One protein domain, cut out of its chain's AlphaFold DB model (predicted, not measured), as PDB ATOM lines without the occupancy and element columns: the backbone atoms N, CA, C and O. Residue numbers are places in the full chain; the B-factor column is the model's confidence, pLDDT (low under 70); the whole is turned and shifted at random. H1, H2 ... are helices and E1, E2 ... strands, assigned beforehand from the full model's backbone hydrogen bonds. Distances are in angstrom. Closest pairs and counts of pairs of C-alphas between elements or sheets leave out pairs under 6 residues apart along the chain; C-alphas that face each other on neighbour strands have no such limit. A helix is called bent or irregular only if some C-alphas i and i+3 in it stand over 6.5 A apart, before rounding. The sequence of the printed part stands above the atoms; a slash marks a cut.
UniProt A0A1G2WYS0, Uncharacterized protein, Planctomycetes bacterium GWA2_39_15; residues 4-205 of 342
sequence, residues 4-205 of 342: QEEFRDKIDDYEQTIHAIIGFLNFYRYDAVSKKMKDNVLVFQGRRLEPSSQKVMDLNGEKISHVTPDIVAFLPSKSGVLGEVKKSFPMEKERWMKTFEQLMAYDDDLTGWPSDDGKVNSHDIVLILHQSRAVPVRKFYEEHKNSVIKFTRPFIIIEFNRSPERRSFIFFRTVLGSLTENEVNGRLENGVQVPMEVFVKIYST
ATOM      1  N   GLN A   4     147.926 166.069 189.956       95.38
ATOM      2  CA  GLN A   4     147.188 165.005 190.643       95.38
ATOM      3  C   GLN A   4     147.570 164.922 192.122       95.38
ATOM      4  O   GLN A   4     146.688 164.890 192.977       95.38
ATOM      5  N   GLU A   5     148.872 164.928 192.425       95.19
ATOM      6  CA  GLU A   5     149.383 164.955 193.804       95.19
ATOM      7  C   GLU A   5     148.865 166.188 194.552       95.19
ATOM      8  O   GLU A   5     148.360 166.060 195.661       95.19
ATOM      9  N   GLU A   6     148.870 167.363 193.912       94.50
ATOM     10  CA  GLU A   6     148.349 168.589 194.525       94.50
ATOM     11  C   GLU A   6     146.858 168.481 194.890       94.50
ATOM     12  O   GLU A   6     146.438 168.958 195.947       94.50
ATOM     13  N   PHE A   7     146.033 167.863 194.034       96.06
ATOM     14  CA  PHE A   7     144.630 167.625 194.372       96.06
ATOM     15  C   PHE A   7     144.486 166.639 195.527       96.06
ATOM     16  O   PHE A   7     143.692 166.908 196.426       96.06
ATOM     17  N   ARG A   8     145.248 165.541 195.535       96.56
ATOM     18  CA  ARG A   8     145.207 164.549 196.622       96.56
ATOM     19  C   ARG A   8     145.583 165.169 197.964       96.56
ATOM     20  O   ARG A   8     144.840 164.989 198.924       96.56
ATOM     21  N   ASP A   9     146.643 165.968 198.003       93.81
ATOM     22  CA  ASP A   9     147.084 166.662 199.216       93.81
ATOM     23  C   ASP A   9     146.021 167.644 199.720       93.81
ATOM     24  O   ASP A   9     145.704 167.669 200.908       93.81
ATOM     25  N   LYS A  10     145.405 168.426 198.822       95.12
ATOM     26  CA  LYS A  10     144.320 169.352 199.194       95.12
ATOM     27  C   LYS A  10     143.083 168.628 199.720       95.12
ATOM     28  O   LYS A  10     142.397 169.169 200.585       95.12
ATOM     29  N   ILE A  11     142.769 167.455 199.174       96.38
ATOM     30  CA  ILE A  11     141.632 166.635 199.611       96.38
ATOM     31  C   ILE A  11     141.911 166.057 200.994       96.38
ATOM     32  O   ILE A  11     141.092 166.253 201.890       96.38
ATOM     33  N   ASP A  12     143.077 165.447 201.201       94.19
ATOM     34  CA  ASP A  12     143.473 164.931 202.516       94.19
ATOM     35  C   ASP A  12     143.521 166.054 203.566       94.19
ATOM     36  O   ASP A  12     143.000 165.893 204.670       94.19
ATOM     37  N   ASP A  13     144.041 167.236 203.219       94.31
ATOM     38  CA  ASP A  13     144.044 168.381 204.130       94.31
ATOM     39  C   ASP A  13     142.621 168.835 204.513       94.31
ATOM     40  O   ASP A  13     142.364 169.182 205.675       94.31
ATOM     41  N   TYR A  14     141.689 168.822 203.555       95.56
ATOM     42  CA  TYR A  14     140.282 169.169 203.767       95.56
ATOM     43  C   TYR A  14     139.588 168.151 204.684       95.56
ATOM     44  O   TYR A  14     138.971 168.529 205.683       95.56
ATOM     45  N   GLU A  15     139.749 166.856 204.406       93.88
ATOM     46  CA  GLU A  15     139.188 165.771 205.219       93.88
ATOM     47  C   GLU A  15     139.767 165.764 206.638       93.88
ATOM     48  O   GLU A  15     139.031 165.654 207.621       93.88
ATOM     49  N   GLN A  16     141.083 165.927 206.785       93.25
ATOM     50  CA  GLN A  16     141.714 166.002 208.101       93.25
ATOM     51  C   GLN A  16     141.243 167.217 208.903       93.25
ATOM     52  O   GLN A  16     141.113 167.114 210.121       93.25
ATOM     53  N   THR A  17     140.944 168.339 208.243       95.19
ATOM     54  CA  THR A  17     140.355 169.512 208.904       95.19
ATOM     55  C   THR A  17     138.959 169.199 209.445       95.19
ATOM     56  O   THR A  17     138.682 169.489 210.609       95.19
ATOM     57  N   ILE A  18     138.107 168.529 208.661       94.75
ATOM     58  CA  ILE A  18     136.780 168.073 209.113       94.75
ATOM     59  C   ILE A  18     136.905 167.155 210.329       94.75
ATOM     60  O   ILE A  18     136.235 167.361 211.344       94.75
ATOM     61  N   HIS A  19     137.790 166.161 210.263       93.62
ATOM     62  CA  HIS A  19     137.966 165.244 211.380       93.62
ATOM     63  C   HIS A  19     138.543 165.936 212.626       93.62
ATOM     64  O   HIS A  19     138.176 165.575 213.742       93.62
ATOM     65  N   ALA A  20     139.408 166.941 212.458       95.19
ATOM     66  CA  ALA A  20     139.919 167.744 213.564       95.19
ATOM     67  C   ALA A  20     138.804 168.564 214.236       95.19
ATOM     68  O   ALA A  20     138.688 168.541 215.462       95.19
ATOM     69  N   ILE A  21     137.938 169.208 213.441       95.69
ATOM     70  CA  ILE A  21     136.743 169.922 213.917       95.69
ATOM     71  C   ILE A  21     135.856 168.984 214.745       95.69
ATOM     72  O   ILE A  21     135.556 169.256 215.908       95.69
ATOM     73  N   ILE A  22     135.467 167.848 214.167       93.81
ATOM     74  CA  ILE A  22     134.573 166.883 214.815       93.81
ATOM     75  C   ILE A  22     135.235 166.279 216.061       93.81
ATOM     76  O   ILE A  22     134.592 166.120 217.098       93.81
ATOM     77  N   GLY A  23     136.522 165.938 215.970       93.75
ATOM     78  CA  GLY A  23     137.313 165.379 217.069       93.75
ATOM     79  C   GLY A  23     137.355 166.294 218.268       93.75
ATOM     80  O   GLY A  23     137.086 165.847 219.381       93.75
ATOM     81  N   PHE A  24     137.597 167.577 218.027       95.56
ATOM     82  CA  PHE A  24     137.617 168.561 219.090       95.56
ATOM     83  C   PHE A  24     136.235 168.782 219.713       95.56
ATOM     84  O   PHE A  24     136.092 168.712 220.934       95.56
ATOM     85  N   LEU A  25     135.193 168.977 218.896       94.31
ATOM     86  CA  LEU A  25     133.820 169.170 219.385       94.31
ATOM     87  C   LEU A  25     133.319 167.969 220.212       94.31
ATOM     88  O   LEU A  25     132.563 168.136 221.173       94.31
ATOM     89  N   ASN A  26     133.791 166.759 219.903       92.44
ATOM     90  CA  ASN A  26     133.480 165.563 220.682       92.44
ATOM     91  C   ASN A  26     134.040 165.574 222.102       92.44
ATOM     92  O   ASN A  26     133.483 164.874 222.944       92.44
ATOM     93  N   PHE A  27     135.084 166.346 222.413       93.19
ATOM     94  CA  PHE A  27     135.546 166.443 223.800       93.19
ATOM     95  C   PHE A  27     134.486 167.041 224.722       93.19
ATOM     96  O   PHE A  27     134.405 166.641 225.881       93.19
ATOM     97  N   TYR A  28     133.645 167.927 224.190       93.94
ATOM     98  CA  TYR A  28     132.541 168.533 224.925       93.94
ATOM     99  C   TYR A  28     131.284 167.673 224.864       93.94
ATOM    100  O   TYR A  28     130.603 167.493 225.873       93.94
ATOM    101  N   ARG A  29     130.973 167.138 223.679       91.69
ATOM    102  CA  ARG A  29     129.693 166.474 223.425       91.69
ATOM    103  C   ARG A  29     129.659 165.013 223.858       91.69
ATOM    104  O   ARG A  29     128.605 164.545 224.262       91.69
ATOM    105  N   TYR A  30     130.764 164.277 223.778       90.19
ATOM    106  CA  TYR A  30     130.778 162.853 224.107       90.19
ATOM    107  C   TYR A  30     131.202 162.625 225.557       90.19
ATOM    108  O   TYR A  30     132.326 162.941 225.950       90.19
ATOM    109  N   ASP A  31     130.317 162.020 226.343       88.38
ATOM    110  CA  ASP A  31     130.627 161.552 227.688       88.38
ATOM    111  C   ASP A  31     131.277 160.164 227.613       88.38
ATOM    112  O   ASP A  31     130.647 159.168 227.246       88.38
ATOM    113  N   ALA A  32     132.559 160.096 227.972       83.19
ATOM    114  CA  ALA A  32     133.332 158.861 227.933       83.19
ATOM    115  C   ALA A  32     132.880 157.821 228.974       83.19
ATOM    116  O   ALA A  32     133.065 156.623 228.741       83.19
ATOM    117  N   VAL A  33     132.282 158.256 230.089       86.38
ATOM    118  CA  VAL A  33     131.809 157.381 231.171       86.38
ATOM    119  C   VAL A  33     130.506 156.711 230.757       86.38
ATOM    120  O   VAL A  33     130.411 155.482 230.765       86.38
ATOM    121  N   SER A  34     129.510 157.501 230.344       88.81
ATOM    122  CA  SER A  34     128.208 156.966 229.923       88.81
ATOM    123  C   SER A  34     128.196 156.428 228.490       88.81
ATOM    124  O   SER A  34     127.275 155.693 228.123       88.81
ATOM    125  N   LYS A  35     129.219 156.757 227.687       86.75
ATOM    126  CA  LYS A  35     129.330 156.447 226.252       86.75
ATOM    127  C   LYS A  35     128.161 157.000 225.432       86.75
ATOM    128  O   LYS A  35     127.712 156.367 224.474       86.75
ATOM    129  N   LYS A  36     127.652 158.168 225.823       88.69
ATOM    130  CA  LYS A  36     126.523 158.853 225.180       88.69
ATOM    131  C   LYS A  36     126.900 160.273 224.777       88.69
ATOM    132  O   LYS A  36     127.828 160.867 225.323       88.69
ATOM    133  N   MET A  37     126.158 160.810 223.812       88.56
ATOM    134  CA  MET A  37     126.219 162.231 223.491       88.56
ATOM    135  C   MET A  37     125.417 163.030 224.517       88.56
ATOM    136  O   MET A  37     124.327 162.625 224.910       88.56
ATOM    137  N   LYS A  38     125.979 164.153 224.956       90.94
ATOM    138  CA  LYS A  38     125.335 165.146 225.809       90.94
ATOM    139  C   LYS A  38     124.406 165.991 224.938       90.94
ATOM    140  O   LYS A  38     124.875 166.758 224.098       90.94
ATOM    141  N   ASP A  39     123.100 165.858 225.147       89.50
ATOM    142  CA  ASP A  39     122.081 166.583 224.369       89.50
ATOM    143  C   ASP A  39     122.023 168.082 224.705       89.50
ATOM    144  O   ASP A  39     121.529 168.888 223.923       89.50
ATOM    145  N   ASN A  40     122.560 168.468 225.863       91.75
ATOM    146  CA  ASN A  40     122.620 169.850 226.338       91.75
ATOM    147  C   ASN A  40     123.888 170.605 225.896       91.75
ATOM    148  O   ASN A  40     124.055 171.767 226.261       91.75
ATOM    149  N   VAL A  41     124.779 169.967 225.130       93.88
ATOM    150  CA  VAL A  41     125.938 170.617 224.504       93.88
ATOM    151  C   VAL A  41     125.626 170.836 223.032       93.88
ATOM    152  O   VAL A  41     125.470 169.881 222.268       93.88
ATOM    153  N   LEU A  42     125.563 172.102 222.627       94.06
ATOM    154  CA  LEU A  42     125.263 172.476 221.250       94.06
ATOM    155  C   LEU A  42     126.559 172.781 220.510       94.06
ATOM    156  O   LEU A  42     127.393 173.537 221.003       94.06
ATOM    157  N   VAL A  43     126.731 172.202 219.325       93.69
ATOM    158  CA  VAL A  43     127.943 172.378 218.519       93.69
ATOM    159  C   VAL A  43     127.598 172.840 217.112       93.69
ATOM    160  O   VAL A  43     126.613 172.398 216.518       93.69
ATOM    161  N   PHE A  44     128.416 173.735 216.569       93.38
ATOM    162  CA  PHE A  44     128.194 174.359 215.272       93.38
ATOM    163  C   PHE A  44     129.504 174.567 214.520       93.38
ATOM    164  O   PHE A  44     130.591 174.544 215.098       93.38
ATOM    165  N   GLN A  45     129.361 174.810 213.222       93.69
ATOM    166  CA  GLN A  45     130.440 175.072 212.284       93.69
ATOM    167  C   GLN A  45     130.015 176.271 211.433       93.69
ATOM    168  O   GLN A  45     128.915 176.265 210.882       93.69
ATOM    169  N   GLY A  46     130.843 177.316 211.369       94.25
ATOM    170  CA  GLY A  46     130.562 178.514 210.571       94.25
ATOM    171  C   GLY A  46     129.393 179.361 211.085       94.25
ATOM    172  O   GLY A  46     128.880 180.202 210.350       94.25
ATOM    173  N   ARG A  47     128.936 179.154 212.330       94.69
ATOM    174  CA  ARG A  47     127.804 179.907 212.892       94.69
ATOM    175  C   ARG A  47     128.107 181.402 212.870       94.69
ATOM    176  O   ARG A  47     129.116 181.833 213.422       94.69
ATOM    177  N   ARG A  48     127.179 182.189 212.324       95.62
ATOM    178  CA  ARG A  48     127.277 183.646 212.332       95.62
ATOM    179  C   ARG A  48     127.054 184.210 213.737       95.62
ATOM    180  O   ARG A  48     125.955 184.075 214.290       95.62
ATOM    181  N   LEU A  49     128.078 184.874 214.262       96.12
ATOM    182  CA  LEU A  49     128.033 185.659 215.497       96.12
ATOM    183  C   LEU A  49     128.304 187.130 215.174       96.12
ATOM    184  O   LEU A  49     129.074 187.433 214.264       96.12
ATOM    185  N   GLU A  50     127.681 188.047 215.905       95.44
ATOM    186  CA  GLU A  50     127.891 189.484 215.706       95.44
ATOM    187  C   GLU A  50     128.772 190.075 216.817       95.44
ATOM    188  O   GLU A  50     128.442 189.897 217.996       95.44
ATOM    189  N   PRO A  51     129.854 190.795 216.461       93.88
ATOM    190  CA  PRO A  51     130.623 191.606 217.398       93.88
ATOM    191  C   PRO A  51     129.781 192.670 218.107       93.88
ATOM    192  O   PRO A  51     128.740 193.116 217.613       93.88
ATOM    193  N   SER A  52     130.265 193.112 219.261       91.19
ATOM    194  CA  SER A  52     129.738 194.260 219.979       91.19
ATOM    195  C   SER A  52     129.950 195.547 219.177       91.19
ATOM    196  O   SER A  52     130.809 195.655 218.297       91.19
ATOM    197  N   SER A  53     129.204 196.594 219.529       85.25
ATOM    198  CA  SER A  53     129.372 197.917 218.920       85.25
ATOM    199  C   SER A  53     130.742 198.553 219.197       85.25
ATOM    200  O   SER A  53     131.065 199.567 218.583       85.25
ATOM    201  N   GLN A  54     131.534 198.003 220.122       79.38
ATOM    202  CA  GLN A  54     132.873 198.502 220.443       79.38
ATOM    203  C   GLN A  54     133.948 197.923 219.517       79.38
ATOM    204  O   GLN A  54     134.945 198.595 219.260       79.38
ATOM    205  N   LYS A  55     133.739 196.718 218.968       77.75
ATOM    206  CA  LYS A  55     134.711 196.004 218.125       77.75
ATOM    207  C   LYS A  55     134.257 195.904 216.670       77.75
ATOM    208  O   LYS A  55     134.320 194.862 216.027       77.75
ATOM    209  N   VAL A  56     133.776 197.031 216.154       71.00
ATOM    210  CA  VAL A  56     133.130 197.102 214.838       71.00
ATOM    211  C   VAL A  56     134.142 197.139 213.699       71.00
ATOM    212  O   VAL A  56     133.734 196.879 212.580       71.00
ATOM    213  N   MET A  57     135.422 197.437 213.944       78.06
ATOM    214  CA  MET A  57     136.425 197.604 212.886       78.06
ATOM    215  C   MET A  57     137.523 196.535 212.938       78.06
ATOM    216  O   MET A  57     137.968 196.160 214.025       78.06
ATOM    217  N   ASP A  58     137.978 196.080 211.772       78.06
ATOM    218  CA  ASP A  58     139.181 195.260 211.616       78.06
ATOM    219  C   ASP A  58     140.466 196.116 211.677       78.06
ATOM    220  O   ASP A  58     140.419 197.333 211.885       78.06
ATOM    221  N   LEU A  59     141.640 195.497 211.492       73.12
ATOM    222  CA  LEU A  59     142.916 196.230 211.495       73.12
ATOM    223  C   LEU A  59     143.082 197.201 210.312       73.12
ATOM    224  O   LEU A  59     143.930 198.091 210.380       73.12
ATOM    225  N   ASN A  60     142.278 197.062 209.258       77.44
ATOM    226  CA  ASN A  60     142.258 197.956 208.101       77.44
ATOM    227  C   ASN A  60     141.225 199.087 208.258       77.44
ATOM    228  O   ASN A  60     141.124 199.952 207.387       77.44
ATOM    229  N   GLY A  61     140.471 199.109 209.362       78.56
ATOM    230  CA  GLY A  61     139.393 200.066 209.602       78.56
ATOM    231  C   GLY A  61     138.075 199.708 208.908       78.56
ATOM    232  O   GLY A  61     137.184 200.556 208.831       78.56
ATOM    233  N   GLU A  62     137.930 198.485 208.397       82.06
ATOM    234  CA  GLU A  62     136.708 197.992 207.765       82.06
ATOM    235  C   GLU A  62     135.728 197.427 208.788       82.06
ATOM    236  O   GLU A  62     136.105 196.780 209.764       82.06
ATOM    237  N   LYS A  63     134.431 197.631 208.539       84.19
ATOM    238  CA  LYS A  63     133.383 197.181 209.451       84.19
ATOM    239  C   LYS A  63     133.239 195.651 209.457       84.19
ATOM    240  O   LYS A  63     132.746 195.073 208.489       84.19
ATOM    241  N   ILE A  64     133.516 195.011 210.591       87.06
ATOM    242  CA  ILE A  64     133.213 193.602 210.853       87.06
ATOM    243  C   ILE A  64     131.723 193.481 211.187       87.06
ATOM    244  O   ILE A  64     131.279 193.761 212.298       87.06
ATOM    245  N   SER A  65     130.918 193.090 210.198       89.88
ATOM    246  CA  SER A  65     129.473 192.893 210.402       89.88
ATOM    247  C   SER A  65     129.148 191.617 211.181       89.88
ATOM    248  O   SER A  65     128.138 191.569 211.879       89.88
ATOM    249  N   HIS A  66     129.980 190.588 211.037       93.75
ATOM    250  CA  HIS A  66     129.840 189.304 211.705       93.75
ATOM    251  C   HIS A  66     131.143 188.504 211.626       93.75
ATOM    252  O   HIS A  66     132.033 188.821 210.837       93.75
ATOM    253  N   VAL A  67     131.208 187.438 212.416       94.81
ATOM    254  CA  VAL A  67     132.264 186.428 212.394       94.81
ATOM    255  C   VAL A  67     131.678 185.028 212.198       94.81
ATOM    256  O   VAL A  67     130.526 184.777 212.563       94.81
ATOM    257  N   THR A  68     132.468 184.116 211.627       95.44
ATOM    258  CA  THR A  68     132.084 182.719 211.346       95.44
ATOM    259  C   THR A  68     133.191 181.758 211.789       95.44
ATOM    260  O   THR A  68     134.014 181.359 210.964       95.44
ATOM    261  N   PRO A  69     133.254 181.395 213.082       97.00
ATOM    262  CA  PRO A  69     134.258 180.456 213.572       97.00
ATOM    263  C   PRO A  69     134.126 179.074 212.926       97.00
ATOM    264  O   PRO A  69     133.010 178.573 212.753       97.00
ATOM    265  N   ASP A  70     135.256 178.422 212.635       96.69
ATOM    266  CA  ASP A  70     135.268 177.026 212.164       96.69
ATOM    267  C   ASP A  70     134.587 176.095 213.179       96.69
ATOM    268  O   ASP A  70     133.898 175.148 212.797       96.69
ATOM    269  N   ILE A  71     134.744 176.381 214.474       96.44
ATOM    270  CA  ILE A  71     134.125 175.631 215.568       96.44
ATOM    271  C   ILE A  71     133.421 176.554 216.547       96.44
ATOM    272  O   ILE A  71     133.951 177.598 216.916       96.44
ATOM    273  N   VAL A  72     132.242 176.133 217.000       96.88
ATOM    274  CA  VAL A  72     131.519 176.737 218.122       96.88
ATOM    275  C   VAL A  72     130.936 175.618 218.978       96.88
ATOM    276  O   VAL A  72     130.220 174.761 218.465       96.88
ATOM    277  N   ALA A  73     131.208 175.631 220.277       96.81
ATOM    278  CA  ALA A  73     130.548 174.804 221.276       96.81
ATOM    279  C   ALA A  73     129.882 175.716 222.311       96.81
ATOM    280  O   ALA A  73     130.507 176.645 222.816       96.81
ATOM    281  N   PHE A  74     128.618 175.458 222.617       96.62
ATOM    282  CA  PHE A  74     127.859 176.136 223.659       96.62
ATOM    283  C   PHE A  74     127.509 175.136 224.756       96.62
ATOM    284  O   PHE A  74     127.001 174.043 224.479       96.62
ATOM    285  N   LEU A  75     127.809 175.516 225.995       96.62
ATOM    286  CA  LEU A  75     127.733 174.652 227.163       96.62
ATOM    287  C   LEU A  75     126.546 175.028 228.067       96.62
ATOM    288  O   LEU A  75     126.136 176.191 228.103       96.62
ATOM    289  N   PRO A  76     126.018 174.076 228.861       94.62
ATOM    290  CA  PRO A  76     124.864 174.305 229.743       94.62
ATOM    291  C   PRO A  76     125.069 175.411 230.785       94.62
ATOM    292  O   PRO A  76     124.113 176.038 231.227       94.62
ATOM    293  N   SER A  77     126.318 175.665 231.173       95.25
ATOM    294  CA  SER A  77     126.739 176.740 232.081       95.25
ATOM    295  C   SER A  77     126.644 178.139 231.456       95.25
ATOM    296  O   SER A  77     127.040 179.122 232.087       95.25
ATOM    297  N   LYS A  78     126.129 178.242 230.223       95.75
ATOM    298  CA  LYS A  78     126.113 179.463 229.414       95.75
ATOM    299  C   LYS A  78     127.531 179.977 229.129       95.75
ATOM    300  O   LYS A  78     127.724 181.177 228.950       95.75
ATOM    301  N   SER A  79     128.519 179.080 229.099       97.31
ATOM    302  CA  SER A  79     129.856 179.335 228.562       97.31
ATOM    303  C   SER A  79     129.978 178.785 227.141       97.31
ATOM    304  O   SER A  79     129.145 177.995 226.680       97.31
ATOM    305  N   GLY A  80     131.004 179.225 226.422       97.31
ATOM    306  CA  GLY A  80     131.253 178.795 225.055       97.31
ATOM    307  C   GLY A  80     132.714 178.508 224.758       97.31
ATOM    308  O   GLY A  80     133.620 178.864 225.505       97.31
ATOM    309  N   VAL A  81     132.943 177.880 223.617       98.12
ATOM    310  CA  VAL A  81     134.261 177.734 223.006       98.12
ATOM    311  C   VAL A  81     134.092 178.004 221.531       98.12
ATOM    312  O   VAL A  81     133.142 177.520 220.918       98.12
ATOM    313  N   LEU A  82     134.998 178.769 220.949       97.69
ATOM    314  CA  LEU A  82     135.005 179.009 219.517       97.69
ATOM    315  C   LEU A  82     136.433 179.062 219.000       97.69
ATOM    316  O   LEU A  82     137.373 179.252 219.773       97.69
ATOM    317  N   GLY A  83     136.618 178.908 217.696       97.69
ATOM    318  CA  GLY A  83     137.967 178.917 217.162       97.69
ATOM    319  C   GLY A  83     138.104 178.556 215.702       97.69
ATOM    320  O   GLY A  83     137.123 178.311 215.004       97.69
ATOM    321  N   GLU A  84     139.365 178.502 215.285       97.69
ATOM    322  CA  GLU A  84     139.793 178.180 213.926       97.69
ATOM    323  C   GLU A  84     140.529 176.843 213.885       97.69
ATOM    324  O   GLU A  84     141.293 176.512 214.799       97.69
ATOM    325  N   VAL A  85     140.360 176.100 212.790       97.12
ATOM    326  CA  VAL A  85     141.070 174.841 212.547       97.12
ATOM    327  C   VAL A  85     141.853 174.947 211.249       97.12
ATOM    328  O   VAL A  85     141.286 175.166 210.181       97.12
ATOM    329  N   LYS A  86     143.176 174.792 211.321       94.19
ATOM    330  CA  LYS A  86     144.062 174.936 210.160       94.19
ATOM    331  C   LYS A  86     145.015 173.751 210.058       94.19
ATOM    332  O   LYS A  86     145.999 173.639 210.792       94.19
ATOM    333  N   LYS A  87     144.734 172.863 209.102       88.75
ATOM    334  CA  LYS A  87     145.636 171.767 208.738       88.75
ATOM    335  C   LYS A  87     146.882 172.293 208.025       88.75
ATOM    336  O   LYS A  87     148.008 172.016 208.441       88.75
ATOM    337  N   SER A  88     146.681 173.087 206.978       82.50
ATOM    338  CA  SER A  88     147.749 173.808 206.303       82.50
ATOM    339  C   SER A  88     147.792 175.243 206.809       82.50
ATOM    340  O   SER A  88     146.821 175.992 206.775       82.50
ATOM    341  N   PHE A  89     148.964 175.621 207.307       77.00
ATOM    342  CA  PHE A  89     149.311 177.009 207.561       77.00
ATOM    343  C   PHE A  89     150.391 177.390 206.540       77.00
ATOM    344  O   PHE A  89     151.352 176.621 206.374       77.00
ATOM    345  N   PRO A  90     150.230 178.507 205.812       81.62
ATOM    346  CA  PRO A  90     151.218 178.970 204.836       81.62
ATOM    347  C   PRO A  90     152.566 179.223 205.522       81.62
ATOM    348  O   PRO A  90     152.615 179.388 206.732       81.62
ATOM    349  N   MET A  91     153.681 179.232 204.790       78.44
ATOM    350  CA  MET A  91     154.978 179.576 205.405       78.44
ATOM    351  C   MET A  91     155.144 181.088 205.634       78.44
ATOM    352  O   MET A  91     155.942 181.497 206.471       78.44
ATOM    353  N   GLU A  92     154.373 181.899 204.908       85.56
ATOM    354  CA  GLU A  92     154.348 183.362 204.997       85.56
ATOM    355  C   GLU A  92     153.731 183.818 206.331       85.56
ATOM    356  O   GLU A  92     152.550 183.559 206.596       85.56
ATOM    357  N   LYS A  93     154.524 184.507 207.165       85.12
ATOM    358  CA  LYS A  93     154.109 184.983 208.497       85.12
ATOM    359  C   LYS A  93     152.979 186.013 208.423       85.12
ATOM    360  O   LYS A  93     152.145 186.077 209.322       85.12
ATOM    361  N   GLU A  94     152.888 186.776 207.341       84.75
ATOM    362  CA  GLU A  94     151.834 187.770 207.108       84.75
ATOM    363  C   GLU A  94     150.449 187.115 207.109       84.75
ATOM    364  O   GLU A  94     149.478 187.655 207.637       84.75
ATOM    365  N   ARG A  95     150.352 185.895 206.573       86.50
ATOM    366  CA  ARG A  95     149.099 185.133 206.580       86.50
ATOM    367  C   ARG A  95     148.771 184.557 207.957       86.50
ATOM    368  O   ARG A  95     147.606 184.268 208.228       86.50
ATOM    369  N   TRP A  96     149.766 184.405 208.834       92.06
ATOM    370  CA  TRP A  96     149.538 184.002 210.224       92.06
ATOM    371  C   TRP A  96     148.847 185.131 210.970       92.06
ATOM    372  O   TRP A  96     147.867 184.882 211.668       92.06
ATOM    373  N   MET A  97     149.298 186.369 210.743       92.56
ATOM    374  CA  MET A  97     148.687 187.550 211.347       92.56
ATOM    375  C   MET A  97     147.202 187.663 210.995       92.56
ATOM    376  O   MET A  97     146.400 187.816 211.905       92.56
ATOM    377  N   LYS A  98     146.808 187.427 209.735       90.94
ATOM    378  CA  LYS A  98     145.385 187.392 209.334       90.94
ATOM    379  C   LYS A  98     144.544 186.386 210.126       90.94
ATOM    380  O   LYS A  98     143.387 186.642 210.439       90.94
ATOM    381  N   THR A  99     145.121 185.235 210.475       93.38
ATOM    382  CA  THR A  99     144.420 184.252 211.318       93.38
ATOM    383  C   THR A  99     144.285 184.766 212.752       93.38
ATOM    384  O   THR A  99     143.232 184.616 213.363       93.38
ATOM    385  N   PHE A 100     145.324 185.405 213.297       95.38
ATOM    386  CA  PHE A 100     145.245 186.025 214.621       95.38
ATOM    387  C   PHE A 100     144.300 187.227 214.654       95.38
ATOM    388  O   PHE A 100     143.624 187.405 215.655       95.38
ATOM    389  N   GLU A 101     144.191 188.008 213.581       92.94
ATOM    390  CA  GLU A 101     143.185 189.066 213.426       92.94
ATOM    391  C   GLU A 101     141.770 188.501 213.542       92.94
ATOM    392  O   GLU A 101     140.965 189.010 214.321       92.94
ATOM    393  N   GLN A 102     141.494 187.400 212.840       92.94
ATOM    394  CA  GLN A 102     140.212 186.705 212.923       92.94
ATOM    395  C   GLN A 102     139.941 186.179 214.342       92.94
ATOM    396  O   GLN A 102     138.865 186.410 214.885       92.94
ATOM    397  N   LEU A 103     140.922 185.538 214.983       96.19
ATOM    398  CA  LEU A 103     140.784 185.065 216.366       96.19
ATOM    399  C   LEU A 103     140.580 186.223 217.349       96.19
ATOM    400  O   LEU A 103     139.769 186.120 218.265       96.19
ATOM    401  N   MET A 104     141.291 187.338 217.165       95.00
ATOM    402  CA  MET A 104     141.106 188.541 217.972       95.00
ATOM    403  C   MET A 104     139.719 189.134 217.754       95.00
ATOM    404  O   MET A 104     139.140 189.617 218.719       95.00
ATOM    405  N   ALA A 105     139.126 189.056 216.560       94.25
ATOM    406  CA  ALA A 105     137.728 189.453 216.359       94.25
ATOM    407  C   ALA A 105     136.756 188.631 217.226       94.25
ATOM    408  O   ALA A 105     135.666 189.105 217.538       94.25
ATOM    409  N   TYR A 106     137.158 187.439 217.674       96.25
ATOM    410  CA  TYR A 106     136.356 186.628 218.583       96.25
ATOM    411  C   TYR A 106     136.493 187.014 220.061       96.25
ATOM    412  O   TYR A 106     135.681 186.599 220.888       96.25
ATOM    413  N   ASP A 107     137.511 187.798 220.410       95.81
ATOM    414  CA  ASP A 107     137.757 188.307 221.762       95.81
ATOM    415  C   ASP A 107     136.859 189.512 222.074       95.81
ATOM    416  O   ASP A 107     137.322 190.645 222.198       95.81
ATOM    417  N   ASP A 108     135.550 189.281 222.097       95.38
ATOM    418  CA  ASP A 108     134.520 190.310 222.267       95.38
ATOM    419  C   ASP A 108     133.284 189.744 222.986       95.38
ATOM    420  O   ASP A 108     133.189 188.539 223.238       95.38
ATOM    421  N   ASP A 109     132.319 190.589 223.332       95.12
ATOM    422  CA  ASP A 109     130.992 190.184 223.811       95.12
ATOM    423  C   ASP A 109     130.082 189.835 222.620       95.12
ATOM    424  O   ASP A 109     129.123 190.542 222.298       95.12
ATOM    425  N   LEU A 110     130.418 188.737 221.936       96.25
ATOM    426  CA  LEU A 110     129.704 188.273 220.747       96.25
ATOM    427  C   LEU A 110     128.235 187.944 221.053       96.25
ATOM    428  O   LEU A 110     127.922 187.305 222.061       96.25
ATOM    429  N   THR A 111     127.345 188.300 220.128       96.31
ATOM    430  CA  THR A 111     125.926 187.913 220.154       96.31
ATOM    431  C   THR A 111     125.598 186.883 219.073       96.31
ATOM    432  O   THR A 111     126.389 186.632 218.163       96.31
ATOM    433  N   GLY A 112     124.432 186.245 219.187       94.88
ATOM    434  CA  GLY A 112     123.996 185.179 218.285       94.88
ATOM    435  C   GLY A 112     124.268 183.769 218.806       94.88
ATOM    436  O   GLY A 112     124.097 182.805 218.059       94.88
ATOM    437  N   TRP A 113     124.650 183.615 220.074       95.56
ATOM    438  CA  TRP A 113     124.740 182.315 220.746       95.56
ATOM    439  C   TRP A 113     123.365 181.630 220.835       95.56
ATOM    440  O   TRP A 113     122.340 182.305 220.739       95.56
ATOM    441  N   PRO A 114     123.298 180.295 220.965       92.75
ATOM    442  CA  PRO A 114     122.034 179.564 221.097       92.75
ATOM    443  C   PRO A 114     121.485 179.642 222.537       92.75
ATOM    444  O   PRO A 114     121.313 178.629 223.210       92.75
ATOM    445  N   SER A 115     121.253 180.857 223.019       93.31
ATOM    446  CA  SER A 115     120.676 181.166 224.330       93.31
ATOM    447  C   SER A 115     119.535 182.173 224.173       93.31
ATOM    448  O   SER A 115     119.450 182.851 223.150       93.31
ATOM    449  N   ASP A 116     118.677 182.296 225.188       93.12
ATOM    450  CA  ASP A 116     117.479 183.154 225.129       93.12
ATOM    451  C   ASP A 116     117.797 184.630 224.839       93.12
ATOM    452  O   ASP A 116     117.045 185.313 224.149       93.12
ATOM    453  N   ASP A 117     118.931 185.127 225.341       95.06
ATOM    454  CA  ASP A 117     119.420 186.491 225.108       95.06
ATOM    455  C   ASP A 117     120.488 186.574 224.006       95.06
ATOM    456  O   ASP A 117     121.047 187.645 223.756       95.06
ATOM    457  N   GLY A 118     120.797 185.448 223.360       95.44
ATOM    458  CA  GLY A 118     121.820 185.344 222.330       95.44
ATOM    459  C   GLY A 118     123.250 185.569 222.829       95.44
ATOM    460  O   GLY A 118     124.117 185.853 221.999       95.44
ATOM    461  N   LYS A 119     123.513 185.475 224.141       97.00
ATOM    462  CA  LYS A 119     124.817 185.738 224.781       97.00
ATOM    463  C   LYS A 119     125.350 184.549 225.589       97.00
ATOM    464  O   LYS A 119     124.603 183.647 225.974       97.00
ATOM    465  N   VAL A 120     126.645 184.595 225.895       97.25
ATOM    466  CA  VAL A 120     127.340 183.729 226.865       97.25
ATOM    467  C   VAL A 120     127.920 184.562 228.005       97.25
ATOM    468  O   VAL A 120     128.157 185.756 227.846       97.25
ATOM    469  N   ASN A 121     128.156 183.929 229.152       97.00
ATOM    470  CA  ASN A 121     128.841 184.539 230.293       97.00
ATOM    471  C   ASN A 121     130.352 184.657 230.047       97.00
ATOM    472  O   ASN A 121     130.991 185.605 230.494       97.00
ATOM    473  N   SER A 122     130.923 183.668 229.361       97.31
ATOM    474  CA  SER A 122     132.338 183.599 229.010       97.31
ATOM    475  C   SER A 122     132.537 182.657 227.828       97.31
ATOM    476  O   SER A 122     131.723 181.758 227.596       97.31
ATOM    477  N   HIS A 123     133.637 182.824 227.097       98.38
ATOM    478  CA  HIS A 123     134.079 181.816 226.145       98.38
ATOM    479  C   HIS A 123     135.592 181.758 226.005       98.38
ATOM    480  O   HIS A 123     136.284 182.762 226.186       98.38
ATOM    481  N   ASP A 124     136.069 180.576 225.631       98.56
ATOM    482  CA  ASP A 124     137.461 180.339 225.268       98.56
ATOM    483  C   ASP A 124     137.655 180.496 223.754       98.56
ATOM    484  O   ASP A 124     136.766 180.178 222.953       98.56
ATOM    485  N   ILE A 125     138.842 180.954 223.362       98.62
ATOM    486  CA  ILE A 125     139.259 181.096 221.967       98.62
ATOM    487  C   ILE A 125     140.324 180.046 221.680       98.62
ATOM    488  O   ILE A 125     141.368 180.009 222.333       98.62
ATOM    489  N   VAL A 126     140.087 179.203 220.679       98.50
ATOM    490  CA  VAL A 126     141.001 178.113 220.335       98.50
ATOM    491  C   VAL A 126     141.542 178.244 218.916       98.50
ATOM    492  O   VAL A 126     140.840 178.616 217.977       98.50
ATOM    493  N   LEU A 127     142.811 177.895 218.750       98.38
ATOM    494  CA  LEU A 127     143.445 177.708 217.454       98.38
ATOM    495  C   LEU A 127     143.955 176.270 217.365       98.38
ATOM    496  O   LEU A 127     144.885 175.884 218.075       98.38
ATOM    497  N   ILE A 128     143.343 175.479 216.490       98.25
ATOM    498  CA  ILE A 128     143.682 174.073 216.283       98.25
ATOM    499  C   ILE A 128     144.558 173.954 215.037       98.25
ATOM    500  O   ILE A 128     144.144 174.312 213.936       98.25
ATOM    501  N   LEU A 129     145.776 173.445 215.196       97.31
ATOM    502  CA  LEU A 129     146.793 173.410 214.145       97.31
ATOM    503  C   LEU A 129     147.313 172.004 213.923       97.31
ATOM    504  O   LEU A 129     147.474 171.233 214.860       97.31
ATOM    505  N   HIS A 130     147.693 171.683 212.693       96.38
ATOM    506  CA  HIS A 130     148.469 170.468 212.480       96.38
ATOM    507  C   HIS A 130     149.793 170.507 213.262       96.38
ATOM    508  O   HIS A 130     150.443 171.558 213.329       96.38
ATOM    509  N   GLN A 131     150.255 169.359 213.770       95.81
ATOM    510  CA  GLN A 131     151.492 169.251 214.562       95.81
ATOM    511  C   GLN A 131     152.713 169.883 213.873       95.81
ATOM    512  O   GLN A 131     153.564 170.487 214.521       95.81
ATOM    513  N   SER A 132     152.788 169.819 212.535       94.00
ATOM    514  CA  SER A 132     153.912 170.391 211.777       94.00
ATOM    515  C   SER A 132     153.953 171.924 211.796       94.00
ATOM    516  O   SER A 132     154.971 172.518 211.430       94.00
ATOM    517  N   ARG A 133     152.860 172.584 212.197       93.94
ATOM    518  CA  ARG A 133     152.721 174.047 212.246       93.94
ATOM    519  C   ARG A 133     152.549 174.593 213.657       93.94
ATOM    520  O   ARG A 133     152.872 175.758 213.873       93.94
ATOM    521  N   ALA A 134     152.124 173.774 214.613       95.50
ATOM    522  CA  ALA A 134     151.813 174.227 215.964       95.50
ATOM    523  C   ALA A 134     152.992 174.929 216.663       95.50
ATOM    524  O   ALA A 134     152.830 176.033 217.177       95.50
ATOM    525  N   VAL A 135     154.198 174.349 216.626       95.62
ATOM    526  CA  VAL A 135     155.377 174.940 217.291       95.62
ATOM    527  C   VAL A 135     155.822 176.267 216.652       95.62
ATOM    528  O   VAL A 135     155.996 177.235 217.398       95.62
ATOM    529  N   PRO A 136     156.006 176.380 215.318       95.38
ATOM    530  CA  PRO A 136     156.317 177.666 214.690       95.38
ATOM    531  C   PRO A 136     155.282 178.760 214.975       95.38
ATOM    532  O   PRO A 136     155.662 179.886 215.294       95.38
ATOM    533  N   VAL A 137     153.988 178.430 214.909       95.94
ATOM    534  CA  VAL A 137     152.910 179.399 215.159       95.94
ATOM    535  C   VAL A 137     152.852 179.798 216.633       95.94
ATOM    536  O   VAL A 137     152.673 180.978 216.926       95.94
ATOM    537  N   ARG A 138     153.093 178.866 217.567       97.25
ATOM    538  CA  ARG A 138     153.248 179.193 218.992       97.25
ATOM    539  C   ARG A 138     154.359 180.216 219.206       97.25
ATOM    540  O   ARG A 138     154.128 181.211 219.880       97.25
ATOM    541  N   LYS A 139     155.545 179.996 218.625       97.12
ATOM    542  CA  LYS A 139     156.670 180.938 218.752       97.12
ATOM    543  C   LYS A 139     156.307 182.318 218.208       97.12
ATOM    544  O   LYS A 139     156.552 183.314 218.875       97.12
ATOM    545  N   PHE A 140     155.657 182.371 217.045       96.31
ATOM    546  CA  PHE A 140     155.174 183.631 216.483       96.31
ATOM    547  C   PHE A 140     154.181 184.334 217.410       96.31
ATOM    548  O   PHE A 140     154.326 185.529 217.655       96.31
ATOM    549  N   TYR A 141     153.214 183.606 217.974       97.00
ATOM    550  CA  TYR A 141     152.313 184.164 218.976       97.00
ATOM    551  C   TYR A 141     153.089 184.715 220.177       97.00
ATOM    552  O   TYR A 141     152.844 185.835 220.598       97.00
ATOM    553  N   GLU A 142     154.054 183.969 220.715       97.44
ATOM    554  CA  GLU A 142     154.846 184.399 221.871       97.44
ATOM    555  C   GLU A 142     155.718 185.631 221.600       97.44
ATOM    556  O   GLU A 142     155.911 186.433 222.509       97.44
ATOM    557  N   GLU A 143     156.208 185.803 220.372       96.88
ATOM    558  CA  GLU A 143     156.953 186.990 219.931       96.88
ATOM    559  C   GLU A 143     156.060 188.243 219.844       96.88
ATOM    560  O   GLU A 143     156.536 189.358 220.056       96.88
ATOM    561  N   HIS A 144     154.768 188.069 219.545       96.12
ATOM    562  CA  HIS A 144     153.833 189.170 219.274       96.12
ATOM    563  C   HIS A 144     152.755 189.346 220.354       96.12
ATOM    564  O   HIS A 144     151.969 190.299 220.292       96.12
ATOM    565  N   LYS A 145     152.705 188.457 221.356       94.00
ATOM    566  CA  LYS A 145     151.782 188.582 222.486       94.00
ATOM    567  C   LYS A 145     152.129 189.846 223.263       94.00
ATOM    568  O   LYS A 145     153.297 190.123 223.528       94.00
ATOM    569  N   ASN A 146     151.114 190.616 223.635       91.00
ATOM    570  CA  ASN A 146     151.214 191.916 224.318       91.00
ATOM    571  C   ASN A 146     151.667 193.105 223.454       91.00
ATOM    572  O   ASN A 146     151.508 194.242 223.903       91.00
ATOM    573  N   SER A 147     152.164 192.896 222.233       92.06
ATOM    574  CA  SER A 147     152.415 193.990 221.286       92.06
ATOM    575  C   SER A 147     151.213 194.161 220.363       92.06
ATOM    576  O   SER A 147     150.368 195.023 220.609       92.06
ATOM    577  N   VAL A 148     151.107 193.290 219.362       92.62
ATOM    578  CA  VAL A 148     150.065 193.322 218.329       92.62
ATOM    579  C   VAL A 148     148.963 192.314 218.634       92.62
ATOM    580  O   VAL A 148     147.790 192.630 218.467       92.62
ATOM    581  N   ILE A 149     149.317 191.123 219.128       95.06
ATOM    582  CA  ILE A 149     148.339 190.079 219.443       95.06
ATOM    583  C   ILE A 149     147.972 190.175 220.922       95.06
ATOM    584  O   ILE A 149     148.824 190.014 221.803       95.06
ATOM    585  N   LYS A 150     146.698 190.456 221.203       94.56
ATOM    586  CA  LYS A 150     146.175 190.596 222.565       94.56
ATOM    587  C   LYS A 150     144.833 189.889 222.678       94.56
ATOM    588  O   LYS A 150     143.942 190.130 221.873       94.56
ATOM    589  N   PHE A 151     144.722 189.058 223.705       96.19
ATOM    590  CA  PHE A 151     143.493 188.383 224.089       96.19
ATOM    591  C   PHE A 151     143.179 188.731 225.543       96.19
ATOM    592  O   PHE A 151     144.058 188.645 226.403       96.19
ATOM    593  N   THR A 152     141.947 189.148 225.807       95.88
ATOM    594  CA  THR A 152     141.411 189.354 227.158       95.88
ATOM    595  C   THR A 152     140.760 188.084 227.697       95.88
ATOM    596  O   THR A 152     140.774 187.844 228.905       95.88
ATOM    597  N   ARG A 153     140.228 187.248 226.802       96.69
ATOM    598  CA  ARG A 153     139.705 185.911 227.092       96.69
ATOM    599  C   ARG A 153     140.795 184.839 227.024       96.69
ATOM    600  O   ARG A 153     141.840 185.067 226.407       96.69
ATOM    601  N   PRO A 154     140.568 183.657 227.626       97.94
ATOM    602  CA  PRO A 154     141.479 182.528 227.487       97.94
ATOM    603  C   PRO A 154     141.723 182.186 226.012       97.94
ATOM    604  O   PRO A 154     140.784 181.932 225.256       97.94
ATOM    605  N   PHE A 155     142.997 182.177 225.616       98.38
ATOM    606  CA  PHE A 155     143.443 181.775 224.285       98.38
ATOM    607  C   PHE A 155     144.309 180.516 224.367       98.38
ATOM    608  O   PHE A 155     145.236 180.442 225.179       98.38
ATOM    609  N   ILE A 156     144.009 179.535 223.516       98.38
ATOM    610  CA  ILE A 156     144.623 178.208 223.543       98.38
ATOM    611  C   ILE A 156     145.073 177.811 222.136       98.38
ATOM    612  O   ILE A 156     144.333 177.971 221.166       98.38
ATOM    613  N   ILE A 157     146.269 177.227 222.028       98.38
ATOM    614  CA  ILE A 157     146.722 176.538 220.814       98.38
ATOM    615  C   ILE A 157     146.727 175.040 221.086       98.38
ATOM    616  O   ILE A 157     147.385 174.569 222.017       98.38
ATOM    617  N   ILE A 158     146.027 174.294 220.239       98.50
ATOM    618  CA  ILE A 158     145.949 172.835 220.283       98.50
ATOM    619  C   ILE A 158     146.565 172.309 218.997       98.50
ATOM    620  O   ILE A 158     146.250 172.786 217.909       98.50
ATOM    621  N   GLU A 159     147.440 171.321 219.101       97.81
ATOM    622  CA  GLU A 159     147.914 170.601 217.930       97.81
ATOM    623  C   GLU A 159     147.101 169.342 217.679       97.81
ATOM    624  O   GLU A 159     146.599 168.721 218.617       97.81
ATOM    625  N   PHE A 160     147.019 168.945 216.414       97.25
ATOM    626  CA  PHE A 160     146.493 167.652 216.020       97.25
ATOM    627  C   PHE A 160     147.351 166.972 214.958       97.25
ATOM    628  O   PHE A 160     148.037 167.618 214.160       97.25
ATOM    629  N   ASN A 161     147.273 165.648 214.907       95.31
ATOM    630  CA  ASN A 161     147.815 164.855 213.810       95.31
ATOM    631  C   ASN A 161     147.033 163.555 213.637       95.31
ATOM    632  O   ASN A 161     146.538 162.969 214.600       95.31
ATOM    633  N   ARG A 162     146.955 163.080 212.395       91.75
ATOM    634  CA  ARG A 162     146.443 161.747 212.080       91.75
ATOM    635  C   ARG A 162     147.590 160.741 212.160       91.75
ATOM    636  O   ARG A 162     148.629 160.957 211.540       91.75
ATOM    637  N   SER A 163     147.402 159.646 212.894       88.56
ATOM    638  CA  SER A 163     148.335 158.510 212.887       88.56
ATOM    639  C   SER A 163     147.740 157.348 212.078       88.56
ATOM    640  O   SER A 163     146.590 156.959 212.335       88.56
ATOM    641  N   PRO A 164     148.471 156.782 211.095       78.69
ATOM    642  CA  PRO A 164     148.034 155.629 210.306       78.69
ATOM    643  C   PRO A 164     148.390 154.281 210.964       78.69
ATOM    644  O   PRO A 164     148.602 153.287 210.275       78.69
ATOM    645  N   GLU A 165     148.484 154.224 212.293       81.44
ATOM    646  CA  GLU A 165     148.709 152.974 213.025       81.44
ATOM    647  C   GLU A 165     147.603 151.927 212.780       81.44
ATOM    648  O   GLU A 165     146.565 152.208 212.179       81.44
ATOM    649  N   ARG A 166     147.798 150.700 213.297       78.38
ATOM    650  CA  ARG A 166     146.860 149.564 213.141       78.38
ATOM    651  C   ARG A 166     145.400 149.937 213.432       78.38
ATOM    652  O   ARG A 166     144.494 149.363 212.834       78.38
ATOM    653  N   ARG A 167     145.177 150.881 214.350       82.56
ATOM    654  CA  ARG A 167     143.916 151.613 214.485       82.56
ATOM    655  C   ARG A 167     144.207 153.079 214.218       82.56
ATOM    656  O   ARG A 167     144.894 153.706 215.017       82.56
ATOM    657  N   SER A 168     143.688 153.615 213.117       86.75
ATOM    658  CA  SER A 168     143.875 155.034 212.825       86.75
ATOM    659  C   SER A 168     143.177 155.880 213.892       86.75
ATOM    660  O   SER A 168     142.048 155.584 214.299       86.75
ATOM    661  N   PHE A 169     143.852 156.929 214.348       90.44
ATOM    662  CA  PHE A 169     143.325 157.897 215.305       90.44
ATOM    663  C   PHE A 169     143.764 159.310 214.936       90.44
ATOM    664  O   PHE A 169     144.734 159.509 214.197       90.44
ATOM    665  N   ILE A 170     143.058 160.285 215.501       92.50
ATOM    666  CA  ILE A 170     143.510 161.674 215.546       92.50
ATOM    667  C   ILE A 170     143.961 161.963 216.961       92.50
ATOM    668  O   ILE A 170     143.212 161.775 217.917       92.50
ATOM    669  N   PHE A 171     145.210 162.373 217.084       95.44
ATOM    670  CA  PHE A 171     145.780 162.815 218.338       95.44
ATOM    671  C   PHE A 171     145.574 164.316 218.478       95.44
ATOM    672  O   PHE A 171     145.728 165.037 217.495       95.44
ATOM    673  N   PHE A 172     145.237 164.767 219.682       97.69
ATOM    674  CA  PHE A 172     145.151 166.179 220.043       97.69
ATOM    675  C   PHE A 172     145.992 166.442 221.279       97.69
ATOM    676  O   PHE A 172     145.944 165.631 222.202       97.69
ATOM    677  N   ARG A 173     146.691 167.577 221.338       97.94
ATOM    678  CA  ARG A 173     147.443 167.998 222.528       97.94
ATOM    679  C   ARG A 173     147.476 169.513 222.679       97.94
ATOM    680  O   ARG A 173     147.610 170.234 221.694       97.94
ATOM    681  N   THR A 174     147.401 170.005 223.910       98.31
ATOM    682  CA  THR A 174     147.592 171.432 224.191       98.31
ATOM    683  C   THR A 174     149.058 171.822 224.008       98.31
ATOM    684  O   THR A 174     149.960 171.203 224.566       98.31
ATOM    685  N   VAL A 175     149.299 172.873 223.228       97.62
ATOM    686  CA  VAL A 175     150.636 173.426 222.953       97.62
ATOM    687  C   VAL A 175     150.869 174.743 223.691       97.62
ATOM    688  O   VAL A 175     152.013 175.085 224.001       97.62
ATOM    689  N   LEU A 176     149.796 175.489 223.952       98.19
ATOM    690  CA  LEU A 176     149.813 176.765 224.657       98.19
ATOM    691  C   LEU A 176     148.451 177.020 225.309       98.19
ATOM    692  O   LEU A 176     147.429 176.797 224.666       98.19
ATOM    693  N   GLY A 177     148.454 177.584 226.518       97.56
ATOM    694  CA  GLY A 177     147.245 178.026 227.217       97.56
ATOM    695  C   GLY A 177     146.504 176.893 227.922       97.56
ATOM    696  O   GLY A 177     147.029 175.791 228.071       97.56
ATOM    697  N   SER A 178     145.292 177.183 228.383       97.25
ATOM    698  CA  SER A 178     144.425 176.233 229.079       97.25
ATOM    699  C   SER A 178     142.964 176.572 228.807       97.25
ATOM    700  O   SER A 178     142.609 177.750 228.765       97.25
ATOM    701  N   LEU A 179     142.132 175.548 228.639       97.00
ATOM    702  CA  LEU A 179     140.680 175.712 228.551       97.00
ATOM    703  C   LEU A 179     140.086 175.923 229.944       97.00
ATOM    704  O   LEU A 179     140.575 175.355 230.922       97.00
ATOM    705  N   THR A 180     139.001 176.688 230.014       96.69
ATOM    706  CA  THR A 180     138.218 176.905 231.236       96.69
ATOM    707  C   THR A 180     137.553 175.604 231.707       96.69
ATOM    708  O   THR A 180     137.439 175.351 232.906       96.69
ATOM    709  N   GLU A 181     137.154 174.733 230.775       95.00
ATOM    710  CA  GLU A 181     136.595 173.414 231.086       95.00
ATOM    711  C   GLU A 181     137.693 172.416 231.495       95.00
ATOM    712  O   GLU A 181     138.309 171.752 230.657       95.00
ATOM    713  N   ASN A 182     137.910 172.283 232.808       94.38
ATOM    714  CA  ASN A 182     138.982 171.471 233.401       94.38
ATOM    715  C   ASN A 182     139.019 170.012 232.913       94.38
ATOM    716  O   ASN A 182     140.103 169.467 232.709       94.38
ATOM    717  N   GLU A 183     137.860 169.376 232.712       92.75
ATOM    718  CA  GLU A 183     137.789 167.990 232.222       92.75
ATOM    719  C   GLU A 183     138.395 167.867 230.817       92.75
ATOM    720  O   GLU A 183     139.210 166.982 230.551       92.75
ATOM    721  N   VAL A 184     138.027 168.780 229.913       94.19
ATOM    722  CA  VAL A 184     138.548 168.801 228.542       94.19
ATOM    723  C   VAL A 184     140.020 169.203 228.543       94.19
ATOM    724  O   VAL A 184     140.827 168.560 227.869       94.19
ATOM    725  N   ASN A 185     140.383 170.208 229.343       95.81
ATOM    726  CA  ASN A 185     141.760 170.668 229.484       95.81
ATOM    727  C   ASN A 185     142.704 169.533 229.919       95.81
ATOM    728  O   ASN A 185     143.715 169.289 229.261       95.81
ATOM    729  N   GLY A 186     142.342 168.785 230.969       94.81
ATOM    730  CA  GLY A 186     143.167 167.693 231.497       94.81
ATOM    731  C   GLY A 186     143.366 166.540 230.508       94.81
ATOM    732  O   GLY A 186     144.427 165.918 230.479       94.81
ATOM    733  N   ARG A 187     142.382 166.275 229.636       93.06
ATOM    734  CA  ARG A 187     142.519 165.278 228.556       93.06
ATOM    735  C   ARG A 187     143.525 165.716 227.491       93.06
ATOM    736  O   ARG A 187     144.236 164.876 226.948       93.06
ATOM    737  N   LEU A 188     143.569 167.007 227.175       96.38
ATOM    738  CA  LEU A 188     144.425 167.555 226.121       96.38
ATOM    739  C   LEU A 188     145.866 167.802 226.580       96.38
ATOM    740  O   LEU A 188     146.769 167.779 225.747       96.38
ATOM    741  N   GLU A 189     146.103 168.007 227.874       95.00
ATOM    742  CA  GLU A 189     147.424 168.338 228.427       95.00
ATOM    743  C   GLU A 189     148.503 167.301 228.068       95.00
ATOM    744  O   GLU A 189     149.550 167.644 227.522       95.00
ATOM    745  N   ASN A 190     148.217 166.016 228.294       89.88
ATOM    746  CA  ASN A 190     149.147 164.918 227.993       89.88
ATOM    747  C   ASN A 190     148.982 164.348 226.579       89.88
ATOM    748  O   ASN A 190     149.730 163.465 226.154       89.88
ATOM    749  N   GLY A 191     148.011 164.875 225.844       93.31
ATOM    750  CA  GLY A 191     147.604 164.367 224.556       93.31
ATOM    751  C   GLY A 191     146.603 163.216 224.646       93.31
ATOM    752  O   GLY A 191     146.705 162.318 225.481       93.31
ATOM    753  N   VAL A 192     145.629 163.229 223.742       94.50
ATOM    754  CA  VAL A 192     144.536 162.256 223.692       94.50
ATOM    755  C   VAL A 192     144.357 161.737 222.276       94.50
ATOM    756  O   VAL A 192     144.339 162.499 221.311       94.50
ATOM    757  N   GLN A 193     144.209 160.420 222.153       92.81
ATOM    758  CA  GLN A 193     143.921 159.750 220.890       92.81
ATOM    759  C   GLN A 193     142.412 159.550 220.744       92.81
ATOM    760  O   GLN A 193     141.769 158.945 221.603       92.81
ATOM    761  N   VAL A 194     141.851 160.032 219.639       88.88
ATOM    762  CA  VAL A 194     140.452 159.824 219.263       88.88
ATOM    763  C   VAL A 194     140.407 158.791 218.133       88.88
ATOM    764  O   VAL A 194     140.832 159.102 217.016       88.88
ATOM    765  N   PRO A 195     139.934 157.555 218.389       84.81
ATOM    766  CA  PRO A 195     139.886 156.513 217.367       84.81
ATOM    767  C   PRO A 195     138.990 156.903 216.191       84.81
ATOM    768  O   PRO A 195     137.868 157.371 216.397       84.81
ATOM    769  N   MET A 196     139.433 156.623 214.960       82.00
ATOM    770  CA  MET A 196     138.657 156.956 213.759       82.00
ATOM    771  C   MET A 196     137.295 156.255 213.707       82.00
ATOM    772  O   MET A 196     136.345 156.795 213.151       82.00
ATOM    773  N   GLU A 197     137.159 155.090 214.340       78.88
ATOM    774  CA  GLU A 197     135.887 154.364 214.446       78.88
ATOM    775  C   GLU A 197     134.777 155.189 215.121       78.88
ATOM    776  O   GLU A 197     133.600 155.022 214.792       78.88
ATOM    777  N   VAL A 198     135.137 156.097 216.038       72.19
ATOM    778  CA  VAL A 198     134.184 157.025 216.669       72.19
ATOM    779  C   VAL A 198     133.654 158.018 215.633       72.19
ATOM    780  O   VAL A 198     132.451 158.278 215.595       72.19
ATOM    781  N   PHE A 199     134.520 158.511 214.741       71.69
ATOM    782  CA  PHE A 199     134.109 159.372 213.628       71.69
ATOM    783  C   PHE A 199     133.239 158.622 212.629       71.69
ATOM    784  O   PHE A 199     132.192 159.132 212.242       71.69
ATOM    785  N   VAL A 200     133.607 157.389 212.275       71.62
ATOM    786  CA  VAL A 200     132.874 156.589 211.284       71.62
ATOM    787  C   VAL A 200     131.445 156.270 211.735       71.62
ATOM    788  O   VAL A 200     130.546 156.208 210.910       71.62
ATOM    789  N   LYS A 201     131.189 156.067 213.029       70.44
ATOM    790  CA  LYS A 201     129.828 155.730 213.483       70.44
ATOM    791  C   LYS A 201     128.907 156.935 213.613       70.44
ATOM    792  O   LYS A 201     127.703 156.789 213.442       70.44
ATOM    793  N   ILE A 202     129.459 158.084 213.989       69.38
ATOM    794  CA  ILE A 202     128.655 159.215 214.469       69.38
ATOM    795  C   ILE A 202     128.659 160.371 213.470       69.38
ATOM    796  O   ILE A 202     127.694 161.124 213.389       69.38
ATOM    797  N   TYR A 203     129.732 160.493 212.691       82.00
ATOM    798  CA  TYR A 203     129.993 161.653 211.852       82.00
ATOM    799  C   TYR A 203     130.464 161.294 210.438       82.00
ATOM    800  O   TYR A 203     130.893 162.184 209.715       82.00
ATOM    801  N   SER A 204     130.365 160.028 210.009       83.50
ATOM    802  CA  SER A 204     130.781 159.594 208.660       83.50
ATOM    803  C   SER A 204     130.042 160.297 207.531       83.50
ATOM    804  O   SER A 204     130.490 160.285 206.386       83.50
ATOM    805  N   THR A 205     128.871 160.844 207.838       89.81
ATOM    806  CA  THR A 205     128.082 161.627 206.901       89.81
ATOM    807  C   THR A 205     128.685 163.008 206.700       89.81
ATOM    808  O   THR A 205     128.629 163.508 205.592       89.81
TER     809      THR A 205
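AT A GLANCE: This is residues 4 to 205 of the 342 residues of an uncharacterized protein of Planctomycetes bacterium GWA2_39_15 (UniProt A0A1G2WYS0). A curled, strongly twisted sheet of seven strands wraps round the long helix H1, while H2 and H3 cover its opposite face. H4 packs beside E6, H5 crosses H1 near the E7 edge, and residues 4 to 9 of H1 stick out. The 202 printed residues hold five named helices and seven named strands, in the order H1 E1 E2 E3 H2 E4 H3 E5 E6 H4 E7 H5; the class is mixed, helices and strands. The mixed sheet runs E1, E2, E3, E4, E5, E6, E7. The whole is compact, with a radius of gyration of the C-alphas of 16.8 A and spans of 50, 42 and 31 A.

IN THESE COORDINATES: Look for the strands E1 at residues 42 to 44, E2 at 71 to 74, E3 at 79 to 86, 23.7 A long, E4 at 122 to 130, 26.6 A, E5 at 155 to 163, 26.4 A, E6 at 169 to 176, 22.0 A, and E7 at 192 to 195. Find C-alpha 4 at (147.188, 165.005, 190.643); from there H1, residues 4 to 29, runs 37.2 A to C-alpha 29 at (129.693, 166.474, 223.425). H2 is residues 93 to 105, 18.7 A long, and H3 is 131 to 144, 20.6 A, irregular with C-alphas 132 and 135 7.3 A apart. H4 is residues 182 to 189; H5, 196 to 202, ends with C-alpha 202 at (128.655, 159.215, 214.469).

HOW THE PARTS SIT: Begin at E3 and E4, parallel, with N 82 and O 124 3.0 A apart. E4 and E5 are parallel too, with N 129 and O 158 at 2.8 A. E1, E2 and E3 form a meander, each strand the antiparallel neighbour of the one before; look at N 44 and O 72, 2.8 A, and N 73 and O 81, 2.8 A. E5 and E6 are an antiparallel hairpin, with N 159 and O 173 at 2.8 A, and E7 is antiparallel to E6, with N 172 and O 192 at 2.9 A. E3, H2, E4 and E4, H3, E5 are strand-helix-strand units, parallel neighbour strands with a helix between, both with right-handed crossovers. The sheet makes three layers, helices on both faces: H2 and H3 on one face, H1 on the other. The sheet curls round H1; the closest C-alphas of H1 and E3 are Thr 17 and Val 85, 6.5 A. H2 has a height over the sheet of 10.0 A, and H3 8.8 A. H4 is on the sheet but over none of its strands; the C-alphas of Arg 173 and Leu 188, the closest of E6 and H4, are 4.7 A apart. H5 only grazes the sheet and only just touches H1, with 3 pairs of C-alphas within 8 A, through H1's residues 19 to 23 alone; the closest are His 19 and Phe 199, 7.4 A. Every O i to N i+4 pair is within hydrogen-bond range in H2, H4 and H5, against 20 of 22 in H1 and 8 of 10 in H3.

THE WHOLE: The C-alphas farthest apart are those of Ser 53 and Arg 166, 51.7 A. The printed part has no cut. The links H1 to E1, E1 to E2 and H2 to E4 are long. Mean pLDDT of the printed part is 92.1, and residue 202 is under 70.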